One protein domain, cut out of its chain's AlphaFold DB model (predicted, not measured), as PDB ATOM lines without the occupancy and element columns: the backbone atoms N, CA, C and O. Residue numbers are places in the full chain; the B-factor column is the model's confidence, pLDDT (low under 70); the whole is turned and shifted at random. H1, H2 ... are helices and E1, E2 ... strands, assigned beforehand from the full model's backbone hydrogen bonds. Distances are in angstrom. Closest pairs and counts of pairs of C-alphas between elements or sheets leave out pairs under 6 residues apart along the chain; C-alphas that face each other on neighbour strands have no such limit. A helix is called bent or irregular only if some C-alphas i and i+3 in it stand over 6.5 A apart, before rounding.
ATOM      1  N   GLU A 366     156.629 152.026 189.828       51.97
ATOM      2  CA  GLU A 366     155.902 153.101 189.143       51.97
ATOM      3  C   GLU A 366     154.400 153.173 189.490       51.97
ATOM      4  O   GLU A 366     153.880 154.267 189.716       51.97
ATOM      5  N   LEU A 367     153.707 152.034 189.615       51.78
ATOM      6  CA  LEU A 367     152.285 151.990 189.987       51.78
ATOM      7  C   LEU A 367     152.079 152.336 191.466       51.78
ATOM      8  O   LEU A 367     151.150 153.055 191.821       51.78
ATOM      9  N   CYS A 368     152.980 151.895 192.341       46.94
ATOM     10  CA  CYS A 368     152.908 152.213 193.765       46.94
ATOM     11  C   CYS A 368     153.257 153.681 194.047       46.94
ATOM     12  O   CYS A 368     152.574 154.333 194.831       46.94
ATOM     13  N   MET A 369     154.263 154.247 193.383       42.41
ATOM     14  CA  MET A 369     154.723 155.616 193.656       42.41
ATOM     15  C   MET A 369     153.703 156.696 193.247       42.41
ATOM     16  O   MET A 369     153.585 157.710 193.935       42.41
ATOM     17  N   GLY A 370     152.916 156.480 192.183       48.34
ATOM     18  CA  GLY A 370     151.837 157.403 191.789       48.34
ATOM     19  C   GLY A 370     150.591 157.322 192.685       48.34
ATOM     20  O   GLY A 370     149.936 158.333 192.953       48.34
ATOM     21  N   PHE A 371     150.288 156.125 193.196       45.78
ATOM     22  CA  PHE A 371     149.099 155.868 194.008       45.78
ATOM     23  C   PHE A 371     149.302 156.127 195.499       45.78
ATOM     24  O   PHE A 371     148.395 156.639 196.142       45.78
ATOM     25  N   PHE A 372     150.475 155.852 196.072       42.16
ATOM     26  CA  PHE A 372     150.711 156.133 197.493       42.16
ATOM     27  C   PHE A 372     150.820 157.632 197.790       42.16
ATOM     28  O   PHE A 372     150.387 158.060 198.854       42.16
ATOM     29  N   ASN A 373     151.261 158.451 196.827       41.19
ATOM     30  CA  ASN A 373     151.198 159.912 196.964       41.19
ATOM     31  C   ASN A 373     149.767 160.473 196.853       41.19
ATOM     32  O   ASN A 373     149.512 161.592 197.295       41.19
ATOM     33  N   THR A 374     148.819 159.709 196.296       41.16
ATOM     34  CA  THR A 374     147.397 160.090 196.200       41.16
ATOM     35  C   THR A 374     146.500 159.380 197.222       41.16
ATOM     36  O   THR A 374     145.440 159.899 197.562       41.16
ATOM     37  N   ALA A 375     146.941 158.263 197.810       36.09
ATOM     38  CA  ALA A 375     146.288 157.586 198.935       36.09
ATOM     39  C   ALA A 375     146.393 158.384 200.248       36.09
ATOM     40  O   ALA A 375     145.596 158.188 201.162       36.09
ATOM     41  N   SER A 376     147.322 159.342 200.311       36.50
ATOM     42  CA  SER A 376     147.361 160.428 201.292       36.50
ATOM     43  C   SER A 376     146.839 161.757 200.729       36.50
ATOM     44  O   SER A 376     147.258 162.827 201.166       36.50
ATOM     45  N   ILE A 377     145.860 161.734 199.816       35.94
ATOM     46  CA  ILE A 377     144.890 162.832 199.768       35.94
ATOM     47  C   ILE A 377     144.027 162.661 201.018       35.94
ATOM     48  O   ILE A 377     142.953 162.060 201.002       35.94
ATOM     49  N   CYS A 378     144.530 163.182 202.138       30.67
ATOM     50  CA  CYS A 378     143.668 163.632 203.212       30.67
ATOM     51  C   CYS A 378     142.652 164.567 202.558       30.67
ATOM     52  O   CYS A 378     142.978 165.706 202.214       30.67
ATOM     53  N   TRP A 379     141.436 164.071 202.334       33.75
ATOM     54  CA  TRP A 379     140.312 164.925 202.000       33.75
ATOM     55  C   TRP A 379     140.310 166.043 203.040       33.75
ATOM     56  O   TRP A 379     140.347 165.744 204.242       33.75
ATOM     57  N   PRO A 380     140.317 167.325 202.641       30.86
ATOM     58  CA  PRO A 380     140.081 168.377 203.606       30.86
ATOM     59  C   PRO A 380     138.767 168.013 204.296       30.86
ATOM     60  O   PRO A 380     137.768 167.773 203.614       30.86
ATOM     61  N   LYS A 381     138.773 167.900 205.632       36.03
ATOM     62  CA  LYS A 381     137.547 167.808 206.435       36.03
ATOM     63  C   LYS A 381     136.765 169.096 206.172       36.03
ATOM     64  O   LYS A 381     136.918 170.084 206.885       36.03
ATOM     65  N   TYR A 382     136.002 169.126 205.086       37.81
ATOM     66  CA  TYR A 382     135.192 170.266 204.718       37.81
ATOM     67  C   TYR A 382     134.043 170.341 205.717       37.81
ATOM     68  O   TYR A 382     133.294 169.392 205.941       37.81
ATOM     69  N   ASN A 383     133.953 171.484 206.385       33.53
ATOM     70  CA  ASN A 383     132.906 171.769 207.347       33.53
ATOM     71  C   ASN A 383     131.644 172.169 206.565       33.53
ATOM     72  O   ASN A 383     131.442 173.335 206.222       33.53
ATOM     73  N   PHE A 384     130.842 171.174 206.186       39.97
ATOM     74  CA  PHE A 384     129.674 171.343 205.325       39.97
ATOM     75  C   PHE A 384     128.465 171.838 206.119       39.97
ATOM     76  O   PHE A 384     127.623 171.052 206.549       39.97
ATOM     77  N   SER A 385     128.363 173.153 206.322       37.41
ATOM     78  CA  SER A 385     127.196 173.726 207.002       37.41
ATOM     79  C   SER A 385     126.169 174.423 206.103       37.41
ATOM     80  O   SER A 385     125.099 174.720 206.626       37.41
ATOM     81  N   ARG A 386     126.414 174.719 204.809       39.97
ATOM     82  CA  ARG A 386     125.474 175.550 204.002       39.97
ATOM     83  C   ARG A 386     125.550 175.428 202.458       39.97
ATOM     84  O   ARG A 386     125.622 176.449 201.785       39.97
ATOM     85  N   CYS A 387     125.505 174.239 201.863       38.06
ATOM     86  CA  CYS A 387     125.259 174.132 200.411       38.06
ATOM     87  C   CYS A 387     124.167 173.106 200.116       38.06
ATOM     88  O   CYS A 387     124.045 172.132 200.861       38.06
ATOM     89  N   ASP A 388     123.380 173.357 199.068       45.50
ATOM     90  CA  ASP A 388     122.289 172.491 198.608       45.50
ATOM     91  C   ASP A 388     122.806 171.061 198.400       45.50
ATOM     92  O   ASP A 388     123.687 170.819 197.571       45.50
ATOM     93  N   GLN A 389     122.291 170.126 199.206       52.91
ATOM     94  CA  GLN A 389     122.827 168.765 199.324       52.91
ATOM     95  C   GLN A 389     122.853 168.028 197.979       52.91
ATOM     96  O   GLN A 389     123.841 167.376 197.673       52.91
ATOM     97  N   GLU A 390     121.843 168.213 197.129       54.34
ATOM     98  CA  GLU A 390     121.703 167.461 195.874       54.34
ATOM     99  C   GLU A 390     122.759 167.826 194.812       54.34
ATOM    100  O   GLU A 390     123.279 166.953 194.116       54.34
ATOM    101  N   LEU A 391     123.125 169.108 194.693       51.06
ATOM    102  CA  LEU A 391     124.138 169.561 193.728       51.06
ATOM    103  C   LEU A 391     125.555 169.180 194.172       51.06
ATOM    104  O   LEU A 391     126.369 168.770 193.343       51.06
ATOM    105  N   MET A 392     125.846 169.258 195.476       53.25
ATOM    106  CA  MET A 392     127.137 168.806 196.008       53.25
ATOM    107  C   MET A 392     127.276 167.287 195.986       53.25
ATOM    108  O   MET A 392     128.366 166.794 195.704       53.25
ATOM    109  N   GLU A 393     126.199 166.540 196.232       60.97
ATOM    110  CA  GLU A 393     126.197 165.089 196.062       60.97
ATOM    111  C   GLU A 393     126.551 164.744 194.612       60.97
ATOM    112  O   GLU A 393     127.494 163.990 194.386       60.97
ATOM    113  N   LEU A 394     125.921 165.383 193.621       64.81
ATOM    114  CA  LEU A 394     126.218 165.135 192.208       64.81
ATOM    115  C   LEU A 394     127.672 165.483 191.819       64.81
ATOM    116  O   LEU A 394     128.326 164.708 191.117       64.81
ATOM    117  N   GLU A 395     128.210 166.623 192.269       63.72
ATOM    118  CA  GLU A 395     129.603 167.005 191.988       63.72
ATOM    119  C   GLU A 395     130.623 166.084 192.668       63.72
ATOM    120  O   GLU A 395     131.621 165.706 192.047       63.72
ATOM    121  N   THR A 396     130.368 165.690 193.917       65.06
ATOM    122  CA  THR A 396     131.244 164.780 194.673       65.06
ATOM    123  C   THR A 396     131.270 163.409 194.006       65.06
ATOM    124  O   THR A 396     132.350 162.899 193.702       65.06
ATOM    125  N   HIS A 397     130.102 162.890 193.613       75.44
ATOM    126  CA  HIS A 397     129.999 161.643 192.853       75.44
ATOM    127  C   HIS A 397     130.746 161.725 191.514       75.44
ATOM    128  O   HIS A 397     131.425 160.775 191.129       75.44
ATOM    129  N   ASN A 398     130.684 162.856 190.803       80.56
ATOM    130  CA  ASN A 398     131.397 163.029 189.533       80.56
ATOM    131  C   ASN A 398     132.925 163.074 189.699       80.56
ATOM    132  O   ASN A 398     133.651 162.553 188.841       80.56
ATOM    133  N   ARG A 399     133.425 163.675 190.786       81.56
ATOM    134  CA  ARG A 399     134.862 163.690 191.108       81.56
ATOM    135  C   ARG A 399     135.358 162.303 191.494       81.56
ATOM    136  O   ARG A 399     136.335 161.842 190.909       81.56
ATOM    137  N   GLU A 400     134.661 161.624 192.400       84.06
ATOM    138  CA  GLU A 400     134.985 160.252 192.804       84.06
ATOM    139  C   GLU A 400     134.966 159.302 191.608       84.06
ATOM    140  O   GLU A 400     135.928 158.577 191.375       84.06
ATOM    141  N   LYS A 401     133.926 159.378 190.776       86.25
ATOM    142  CA  LYS A 401     133.822 158.616 189.530       86.25
ATOM    143  C   LYS A 401     134.990 158.882 188.584       86.25
ATOM    144  O   LYS A 401     135.527 157.951 187.992       86.25
ATOM    145  N   SER A 402     135.407 160.140 188.443       86.31
ATOM    146  CA  SER A 402     136.554 160.492 187.596       86.31
ATOM    147  C   SER A 402     137.863 159.918 188.133       86.31
ATOM    148  O   SER A 402     138.676 159.452 187.336       86.31
ATOM    149  N   LEU A 403     138.046 159.914 189.455       87.12
ATOM    150  CA  LEU A 403     139.192 159.283 190.100       87.12
ATOM    151  C   LEU A 403     139.158 157.765 189.907       87.12
ATOM    152  O   LEU A 403     140.126 157.209 189.407       87.12
ATOM    153  N   VAL A 404     138.037 157.104 190.209       89.88
ATOM    154  CA  VAL A 404     137.856 155.658 189.993       89.88
ATOM    155  C   VAL A 404     138.202 155.283 188.552       89.88
ATOM    156  O   VAL A 404     138.961 154.349 188.327       89.88
ATOM    157  N   PHE A 405     137.725 156.043 187.566       89.56
ATOM    158  CA  PHE A 405     138.036 155.775 186.161       89.56
ATOM    159  C   PHE A 405     139.505 155.991 185.825       89.56
ATOM    160  O   PHE A 405     140.076 155.187 185.099       89.56
ATOM    161  N   TYR A 406     140.144 157.020 186.381       87.75
ATOM    162  CA  TYR A 406     141.585 157.201 186.231       87.75
ATOM    163  C   TYR A 406     142.371 156.004 186.791       87.75
ATOM    164  O   TYR A 406     143.301 155.519 186.143       87.75
ATOM    165  N   ILE A 407     141.961 155.484 187.951       88.00
ATOM    166  CA  ILE A 407     142.570 154.308 188.577       88.00
ATOM    167  C   ILE A 407     142.407 153.071 187.688       88.00
ATOM    168  O   ILE A 407     143.395 152.413 187.370       88.00
ATOM    169  N   LEU A 408     141.178 152.786 187.249       88.94
ATOM    170  CA  LEU A 408     140.874 151.642 186.384       88.94
ATOM    171  C   LEU A 408     141.652 151.716 185.061       88.94
ATOM    172  O   LEU A 408     142.267 150.733 184.653       88.94
ATOM    173  N   SER A 409     141.686 152.894 184.428       87.25
ATOM    174  CA  SER A 409     142.447 153.120 183.197       87.25
ATOM    175  C   SER A 409     143.943 152.906 183.394       87.25
ATOM    176  O   SER A 409     144.587 152.327 182.524       87.25
ATOM    177  N   SER A 410     144.484 153.308 184.545       86.38
ATOM    178  CA  SER A 410     145.887 153.058 184.882       86.38
ATOM    179  C   SER A 410     146.154 151.557 185.016       86.38
ATOM    180  O   SER A 410     147.049 151.041 184.356       86.38
ATOM    181  N   ILE A 411     145.341 150.825 185.788       86.19
ATOM    182  CA  ILE A 411     145.520 149.375 185.991       86.19
ATOM    183  C   ILE A 411     145.520 148.621 184.657       86.19
ATOM    184  O   ILE A 411     146.412 147.813 184.418       86.19
ATOM    185  N   VAL A 412     144.575 148.908 183.761       85.56
ATOM    186  CA  VAL A 412     144.506 148.233 182.454       85.56
ATOM    187  C   VAL A 412     145.649 148.634 181.524       85.56
ATOM    188  O   VAL A 412     146.091 147.812 180.727       85.56
ATOM    189  N   GLN A 413     146.171 149.860 181.612       84.75
ATOM    190  CA  GLN A 413     147.371 150.236 180.855       84.75
ATOM    191  C   GLN A 413     148.598 149.434 181.301       84.75
ATOM    192  O   GLN A 413     149.370 148.988 180.456       84.75
ATOM    193  N   PHE A 414     148.761 149.227 182.609       84.12
ATOM    194  CA  PHE A 414     149.889 148.477 183.163       84.12
ATOM    195  C   PHE A 414     149.721 146.957 183.062       84.12
ATOM    196  O   PHE A 414     150.706 146.239 182.927       84.12
ATOM    197  N   SER A 415     148.487 146.462 183.131       84.62
ATOM    198  CA  SER A 415     148.171 145.037 183.152       84.62
ATOM    199  C   SER A 415     146.994 144.734 182.216       84.62
ATOM    200  O   SER A 415     145.910 144.369 182.677       84.62
ATOM    201  N   PRO A 416     147.186 144.848 180.888       84.88
ATOM    202  CA  PRO A 416     146.103 144.792 179.900       84.88
ATOM    203  C   PRO A 416     145.418 143.431 179.784       84.88
ATOM    204  O   PRO A 416     144.412 143.326 179.093       84.88
ATOM    205  N   ASN A 417     145.959 142.390 180.413       85.19
ATOM    206  CA  ASN A 417     145.377 141.048 180.421       85.19
ATOM    207  C   ASN A 417     144.785 140.668 181.781       85.19
ATOM    208  O   ASN A 417     144.261 139.567 181.917       85.19
ATOM    209  N   ALA A 418     144.890 141.542 182.782       84.69
ATOM    210  CA  ALA A 418     144.363 141.247 184.099       84.69
ATOM    211  C   ALA A 418     142.848 141.425 184.158       84.69
ATOM    212  O   ALA A 418     142.271 142.346 183.576       84.69
ATOM    213  N   SER A 419     142.225 140.544 184.924       87.12
ATOM    214  CA  SER A 419     140.847 140.675 185.363       87.12
ATOM    215  C   SER A 419     140.732 141.780 186.416       87.12
ATOM    216  O   SER A 419     141.533 141.872 187.350       87.12
ATOM    217  N   LEU A 420     139.735 142.650 186.259       90.50
ATOM    218  CA  LEU A 420     139.544 143.814 187.115       90.50
ATOM    219  C   LEU A 420     138.081 143.907 187.537       90.50
ATOM    220  O   LEU A 420     137.182 143.876 186.699       90.50
ATOM    221  N   ILE A 421     137.847 144.053 188.839       92.56
ATOM    222  CA  ILE A 421     136.509 144.246 189.395       92.56
ATOM    223  C   ILE A 421     136.398 145.615 190.073       92.56
ATOM    224  O   ILE A 421     137.228 145.994 190.900       92.56
ATOM    225  N   LEU A 422     135.365 146.374 189.722       93.62
ATOM    226  CA  LEU A 422     134.946 147.582 190.420       93.62
ATOM    227  C   LEU A 422     133.798 147.222 191.364       93.62
ATOM    228  O   LEU A 422     132.672 146.977 190.933       93.62
ATOM    229  N   LEU A 423     134.092 147.231 192.659       93.56
ATOM    230  CA  LEU A 423     133.129 146.963 193.714       93.56
ATOM    231  C   LEU A 423     132.443 148.254 194.147       93.56
ATOM    232  O   LEU A 423     133.104 149.207 194.560       93.56
ATOM    233  N   THR A 424     131.116 148.268 194.097       91.62
ATOM    234  CA  THR A 424     130.286 149.362 194.608       91.62
ATOM    235  C   THR A 424     129.453 148.906 195.806       91.62
ATOM    236  O   THR A 424     129.289 147.712 196.076       91.62
ATOM    237  N   TYR A 425     128.910 149.865 196.553       86.12
ATOM    238  CA  TYR A 425     128.081 149.565 197.724       86.12
ATOM    239  C   TYR A 425     126.625 149.193 197.379       86.12
ATOM    240  O   TYR A 425     125.972 148.533 198.180       86.12
ATOM    241  N   CYS A 426     126.100 149.622 196.225       85.44
ATOM    242  CA  CYS A 426     124.710 149.381 195.823       85.44
ATOM    243  C   CYS A 426     124.533 149.319 194.297       85.44
ATOM    244  O   CYS A 426     125.388 149.773 193.527       85.44
ATOM    245  N   ASP A 427     123.385 148.790 193.870       83.88
ATOM    246  CA  ASP A 427     123.068 148.566 192.456       83.88
ATOM    247  C   ASP A 427     122.959 149.867 191.657       83.88
ATOM    248  O   ASP A 427     123.443 149.941 190.530       83.88
ATOM    249  N   SER A 428     122.371 150.925 192.226       84.88
ATOM    250  CA  SER A 428     122.271 152.212 191.526       84.88
ATOM    251  C   SER A 428     123.656 152.791 191.233       84.88
ATOM    252  O   SER A 428     123.896 153.284 190.131       84.88
ATOM    253  N   GLN A 429     124.594 152.660 192.176       85.94
ATOM    254  CA  GLN A 429     125.983 153.065 191.986       85.94
ATOM    255  C   GLN A 429     126.686 152.198 190.934       85.94
ATOM    256  O   GLN A 429     127.403 152.738 190.093       85.94
ATOM    257  N   ALA A 430     126.461 150.878 190.947       88.25
ATOM    258  CA  ALA A 430     126.996 149.971 189.929       88.25
ATOM    259  C   ALA A 430     126.534 150.398 188.526       88.25
ATOM    260  O   ALA A 430     127.367 150.658 187.661       88.25
ATOM    261  N   VAL A 431     125.227 150.611 188.336       87.06
ATOM    262  CA  VAL A 431     124.643 151.059 187.059       87.06
ATOM    263  C   VAL A 431     125.211 152.414 186.618       87.06
ATOM    264  O   VAL A 431     125.519 152.615 185.442       87.06
ATOM    265  N   LEU A 432     125.396 153.361 187.545       87.75
ATOM    266  CA  LEU A 432     125.993 154.667 187.237       87.75
ATOM    267  C   LEU A 432     127.467 154.568 186.826       87.75
ATOM    268  O   LEU A 432     127.924 155.345 185.971       87.75
ATOM    269  N   MET A 433     128.219 153.650 187.434       89.56
ATOM    270  CA  MET A 433     129.609 153.377 187.080       89.56
ATOM    271  C   MET A 433     129.699 152.685 185.720       89.56
ATOM    272  O   MET A 433     130.439 153.163 184.861       89.56
ATOM    273  N   GLU A 434     128.872 151.673 185.463       89.31
ATOM    274  CA  GLU A 434     128.762 151.005 184.159       89.31
ATOM    275  C   GLU A 434     128.409 151.985 183.037       89.31
ATOM    276  O   GLU A 434     129.076 152.023 182.001       89.31
ATOM    277  N   ALA A 435     127.398 152.833 183.247       87.62
ATOM    278  CA  ALA A 435     127.017 153.861 182.284       87.62
ATOM    279  C   ALA A 435     128.155 154.867 182.049       87.62
ATOM    280  O   ALA A 435     128.359 155.350 180.937       87.62
ATOM    281  N   GLY A 436     128.928 155.181 183.091       87.69
ATOM    282  CA  GLY A 436     130.106 156.031 182.971       87.69
ATOM    283  C   GLY A 436     131.230 155.411 182.149       87.69
ATOM    284  O   GLY A 436     131.760 156.096 181.276       87.69
ATOM    285  N   LEU A 437     131.541 154.137 182.396       86.50
ATOM    286  CA  LEU A 437     132.514 153.364 181.619       86.50
ATOM    287  C   LEU A 437     132.067 153.213 180.160       86.50
ATOM    288  O   LEU A 437     132.886 153.243 179.251       86.50
ATOM    289  N   ALA A 438     130.759 153.099 179.907       85.44
ATOM    290  CA  ALA A 438     130.219 153.018 178.553       85.44
ATOM    291  C   ALA A 438     130.318 154.341 177.768       85.44
ATOM    292  O   ALA A 438     130.420 154.308 176.541       85.44
ATOM    293  N   ASN A 439     130.265 155.486 178.458       83.50
ATOM    294  CA  ASN A 439     130.200 156.813 177.839       83.50
ATOM    295  C   ASN A 439     131.572 157.447 177.560       83.50
ATOM    296  O   ASN A 439     131.654 158.377 176.755       83.50
ATOM    297  N   ARG A 440     132.654 156.984 178.195       77.56
ATOM    298  CA  ARG A 440     134.012 157.450 177.879       77.56
ATOM    299  C   ARG A 440     134.545 156.709 176.630       77.56
ATOM    300  O   ARG A 440     134.271 155.537 176.406       77.56
ATOM    301  N   CYS A 441     135.151 157.471 175.715       47.12
ATOM    302  CA  CYS A 441     135.285 157.203 174.270       47.12
ATOM    303  C   CYS A 441     135.970 155.877 173.840       47.12
ATOM    304  O   CYS A 441     136.676 155.227 174.594       47.12
ATOM    305  N   GLN A 442     135.811 155.533 172.550       54.62
ATOM    306  CA  GLN A 442     136.147 154.271 171.848       54.62
ATOM    307  C   GLN A 442     137.452 153.522 172.215       54.62
ATOM    308  O   GLN A 442     137.470 152.298 172.062       54.62
ATOM    309  N   TYR A 443     138.509 154.193 172.690       55.16
ATOM    310  CA  TYR A 443     139.740 153.538 173.174       55.16
ATOM    311  C   TYR A 443     139.464 152.650 174.408       55.16
ATOM    312  O   TYR A 443     140.119 151.631 174.613       55.16
ATOM    313  N   GLU A 444     138.403 152.957 175.160       63.75
ATOM    314  CA  GLU A 444     138.001 152.257 176.382       63.75
ATOM    315  C   GLU A 444     137.024 151.089 176.154       63.75
ATOM    316  O   GLU A 444     136.569 150.451 177.100       63.75
ATOM    317  N   ARG A 445     136.716 150.711 174.903       68.62
ATOM    318  CA  ARG A 445     135.914 149.491 174.667       68.62
ATOM    319  C   ARG A 445     136.616 148.227 175.165       68.62
ATOM    320  O   ARG A 445     135.940 147.311 175.624       68.62
ATOM    321  N   ARG A 446     137.954 148.187 175.091       66.81
ATOM    322  CA  ARG A 446     138.766 147.106 175.679       66.81
ATOM    323  C   ARG A 446     138.708 147.135 177.207       66.81
ATOM    324  O   ARG A 446     138.434 146.103 177.799       66.81
ATOM    325  N   LEU A 447     138.853 148.323 177.799       67.75
ATOM    326  CA  LEU A 447     138.668 148.572 179.235       67.75
ATOM    327  C   LEU A 447     137.323 148.024 179.728       67.75
ATOM    328  O   LEU A 447     137.275 147.249 180.676       67.75
ATOM    329  N   ARG A 448     136.228 148.341 179.029       73.19
ATOM    330  CA  ARG A 448     134.890 147.848 179.378       73.19
ATOM    331  C   ARG A 448     134.766 146.325 179.319       73.19
ATOM    332  O   ARG A 448     134.030 145.758 180.112       73.19
ATOM    333  N   ALA A 449     135.438 145.663 178.379       76.50
ATOM    334  CA  ALA A 449     135.381 144.206 178.276       76.50
ATOM    335  C   ALA A 449     136.134 143.495 179.417       76.50
ATOM    336  O   ALA A 449     135.897 142.313 179.645       76.50
ATOM    337  N   GLN A 450     137.033 144.205 180.107       81.44
ATOM    338  CA  GLN A 450     137.905 143.666 181.155       81.44
ATOM    339  C   GLN A 450     137.472 144.058 182.573       81.44
ATOM    340  O   GLN A 450     137.876 143.397 183.528       81.44
ATOM    341  N   ILE A 451     136.674 145.123 182.706       89.00
ATOM    342  CA  ILE A 451     136.184 145.621 183.992       89.00
ATOM    343  C   ILE A 451     134.787 145.073 184.254       89.00
ATOM    344  O   ILE A 451     133.823 145.445 183.585       89.00
ATOM    345  N   GLU A 452     134.671 144.249 185.284       90.25
ATOM    346  CA  GLU A 452     133.389 143.866 185.857       90.25
ATOM    347  C   GLU A 452     132.973 144.888 186.918       90.25
ATOM    348  O   GLU A 452     133.755 145.215 187.806       90.25
ATOM    349  N   VAL A 453     131.752 145.414 186.840       91.38
ATOM    350  CA  VAL A 453     131.198 146.297 187.875       91.38
ATOM    351  C   VAL A 453     130.132 145.529 188.633       91.38
ATOM    352  O   VAL A 453     129.222 144.962 188.033       91.38
ATOM    353  N   SER A 454     130.218 145.507 189.957       90.44
ATOM    354  CA  SER A 454     129.234 144.793 190.768       90.44
ATOM    355  C   SER A 454     129.204 145.283 192.204       90.44
ATOM    356  O   SER A 454     130.135 145.915 192.700       90.44
ATOM    357  N   THR A 455     128.117 144.972 192.904       89.31
ATOM    358  CA  THR A 455     128.047 145.206 194.345       89.31
ATOM    359  C   THR A 455     128.947 144.234 195.099       89.31
ATOM    360  O   THR A 455     129.252 143.140 194.612       89.31
ATOM    361  N   VAL A 456     129.360 144.603 196.314       86.81
ATOM    362  CA  VAL A 456     130.138 143.711 197.194       86.81
ATOM    363  C   VAL A 456     129.424 142.366 197.392       86.81
ATOM    364  O   VAL A 456     130.054 141.316 197.288       86.81
ATOM    365  N   GLU A 457     128.104 142.385 197.593       83.00
ATOM    366  CA  GLU A 457     127.290 141.177 197.784       83.00
ATOM    367  C   GLU A 457     127.270 140.286 196.535       83.00
ATOM    368  O   GLU A 457     127.540 139.087 196.623       83.00
ATOM    369  N   ALA A 458     127.041 140.867 195.352       82.62
ATOM    370  CA  ALA A 458     127.022 140.128 194.088       82.62
ATOM    371  C   ALA A 458     128.403 139.578 193.673       82.62
ATOM    372  O   ALA A 458     128.500 138.758 192.757       82.62
ATOM    373  N   SER A 459     129.472 140.033 194.330       84.38
ATOM    374  CA  SER A 459     130.862 139.675 194.024       84.38
ATOM    375  C   SER A 459     131.484 138.723 195.038       84.38
ATOM    376  O   SER A 459     132.655 138.386 194.903       84.38
ATOM    377  N   ALA A 460     130.732 138.279 196.049       80.62
ATOM    378  CA  ALA A 460     131.265 137.513 197.177       80.62
ATOM    379  C   ALA A 460     132.036 136.243 196.770       80.62
ATOM    380  O   ALA A 460     132.992 135.845 197.441       80.62
ATOM    381  N   SER A 461     131.636 135.618 195.661       76.44
ATOM    382  CA  SER A 461     132.257 134.415 195.101       76.44
ATOM    383  C   SER A 461     133.221 134.688 193.943       76.44
ATOM    384  O   SER A 461     133.894 133.761 193.500       76.44
ATOM    385  N   LYS A 462     133.322 135.935 193.464       83.19
ATOM    386  CA  LYS A 462     134.157 136.295 192.312       83.19
ATOM    387  C   LYS A 462     135.607 136.528 192.717       83.19
ATOM    388  O   LYS A 462     135.922 136.853 193.866       83.19
ATOM    389  N   GLU A 463     136.485 136.349 191.743       85.81
ATOM    390  CA  GLU A 463     137.919 136.583 191.856       85.81
ATOM    391  C   GLU A 463     138.351 137.494 190.713       85.81
ATOM    392  O   GLU A 463     137.822 137.396 189.606       85.81
ATOM    393  N   ALA A 464     139.285 138.391 191.003       89.00
ATOM    394  CA  ALA A 464     139.918 139.249 190.019       89.00
ATOM    395  C   ALA A 464     141.360 139.503 190.460       89.00
ATOM    396  O   ALA A 464     141.643 139.517 191.663       89.00
ATOM    397  N   ASP A 465     142.244 139.740 189.499       87.62
ATOM    398  CA  ASP A 465     143.638 140.102 189.766       87.62
ATOM    399  C   ASP A 465     143.712 141.447 190.503       87.62
ATOM    400  O   ASP A 465     144.537 141.641 191.397       87.62
ATOM    401  N   TYR A 466     142.796 142.361 190.167       89.94
ATOM    402  CA  TYR A 466     142.651 143.660 190.813       89.94
ATOM    403  C   TYR A 466     141.204 143.923 191.218       89.94
ATOM    404  O   TYR A 466     140.267 143.663 190.464       89.94
ATOM    405  N   ALA A 467     141.033 144.531 192.391       91.56
ATOM    406  CA  ALA A 467     139.752 145.039 192.858       91.56
ATOM    407  C   ALA A 467     139.876 146.520 193.230       91.56
ATOM    408  O   ALA A 467     140.745 146.902 194.014       91.56
ATOM    409  N   VAL A 468     138.986 147.351 192.692       92.19
ATOM    410  CA  VAL A 468     138.824 148.755 193.088       92.19
ATOM    411  C   VAL A 468     137.526 148.864 193.867       92.19
ATOM    412  O   VAL A 468     136.473 148.498 193.358       92.19
ATOM    413  N   VAL A 469     137.585 149.362 195.100       91.94
ATOM    414  CA  VAL A 469     136.395 149.527 195.944       91.94
ATOM    415  C   VAL A 469     135.982 150.992 195.944       91.94
ATOM    416  O   VAL A 469     136.721 151.850 196.425       91.94
ATOM    417  N   HIS A 470     134.796 151.282 195.414       90.19
ATOM    418  CA  HIS A 470     134.176 152.599 195.499       90.19
ATOM    419  C   HIS A 470     133.203 152.637 196.682       90.19
ATOM    420  O   HIS A 470     132.118 152.050 196.640       90.19
TER     421      HIS A 470
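What this domain is: This is residues 366 to 470 of the 473 residues of an uncharacterized protein of Morchella conica CCBAS932 (UniProt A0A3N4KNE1). A small sheet of three parallel strands has two helices over one face, the long H2 and the shorter H3, both running along the strands; H2 reaches well past the sheet at its first end. From there a loop, of which residues 376 to 383 and 385 to 388 stand free, swings out and brings H1 back near H2, off the sheet, while H4 folds back from H3 and only grazes the sheet. The printed part has 105 residues, with four named helices and three named strands in the order H1 H2 E1 H3 H4 E2 E3; the class is mixed, helices and strands, and the sheet's order is E2 E1 E3, all parallel. It is only just compact, close to loose, with a radius of gyration of the C-alphas of 15.0 A and spans of 46 by 32 by 30 A.

How they stand to each other: Start with H1, residues 366 to 375, and H2, residues 389 to 414, which are near each other, with 5 pairs of C-alphas within 10 A. Next look at E1, residues 420 to 424, the inner strand, between the edge strands E2, residues 451 to 455, and E3, residues 466 to 470. N 422 and O 452 of E1 and E2 are within hydrogen-bond range at 2.8 A, as are N 421 and O 466 of E1 and E3 at 2.9 A. H2 is on the sheet at a height of 8.5 A, and its closest C-alphas to E3 are those of Val 404 and His 470, 7.3 A apart. H3, residues 427 to 439, lies on the same face at a height of 9.1 A, over E2 and E1. Together E1, H3, H4, residues 442 to 450, and E2 form a strand-helix-strand unit, two parallel neighbour strands with helices between, and its crossover is right-handed. H2 and H3 only just touch, with 3 pairs of C-alphas within 8 A, closest at Lys 401 and Met 433, 7.2 A, at a steep tilt of 60 degrees. H3 and H4 form a helical hairpin; their closest C-alphas are Leu 437 and Arg 448, 6.4 A. Every O i to N i+4 pair is within hydrogen-bond range in H2 and H3, against 4 of 6 in H1 and 3 of 5 in H4.

Where its parts are: Find C-alpha 366 at (155.902, 153.101, 189.143), where H1 begins its 14.4 A. H2 starts at C-alpha 389, (122.827, 168.765, 199.324), and runs 37.5 A. E1 follows with 13.1 A, H3 with 18.2 A, and H4 with 14.2 A; H4 is irregular, but only just, with C-alphas 443 and 446 7.0 A apart. E2 and E3 each measure 13.2 A, and E3 ends at C-alpha 470, (134.176, 152.599, 195.499).

The domain as a whole: The C-alphas farthest apart, those of Arg 386 and Asn 417, are 46.3 A from each other. The printed part has no cut, and the link from H1 to H2, 13 residues, is long. Look for pLDDT under 70 in residues 366 to 396 and 441 to 447; the mean of the printed part is 72.3.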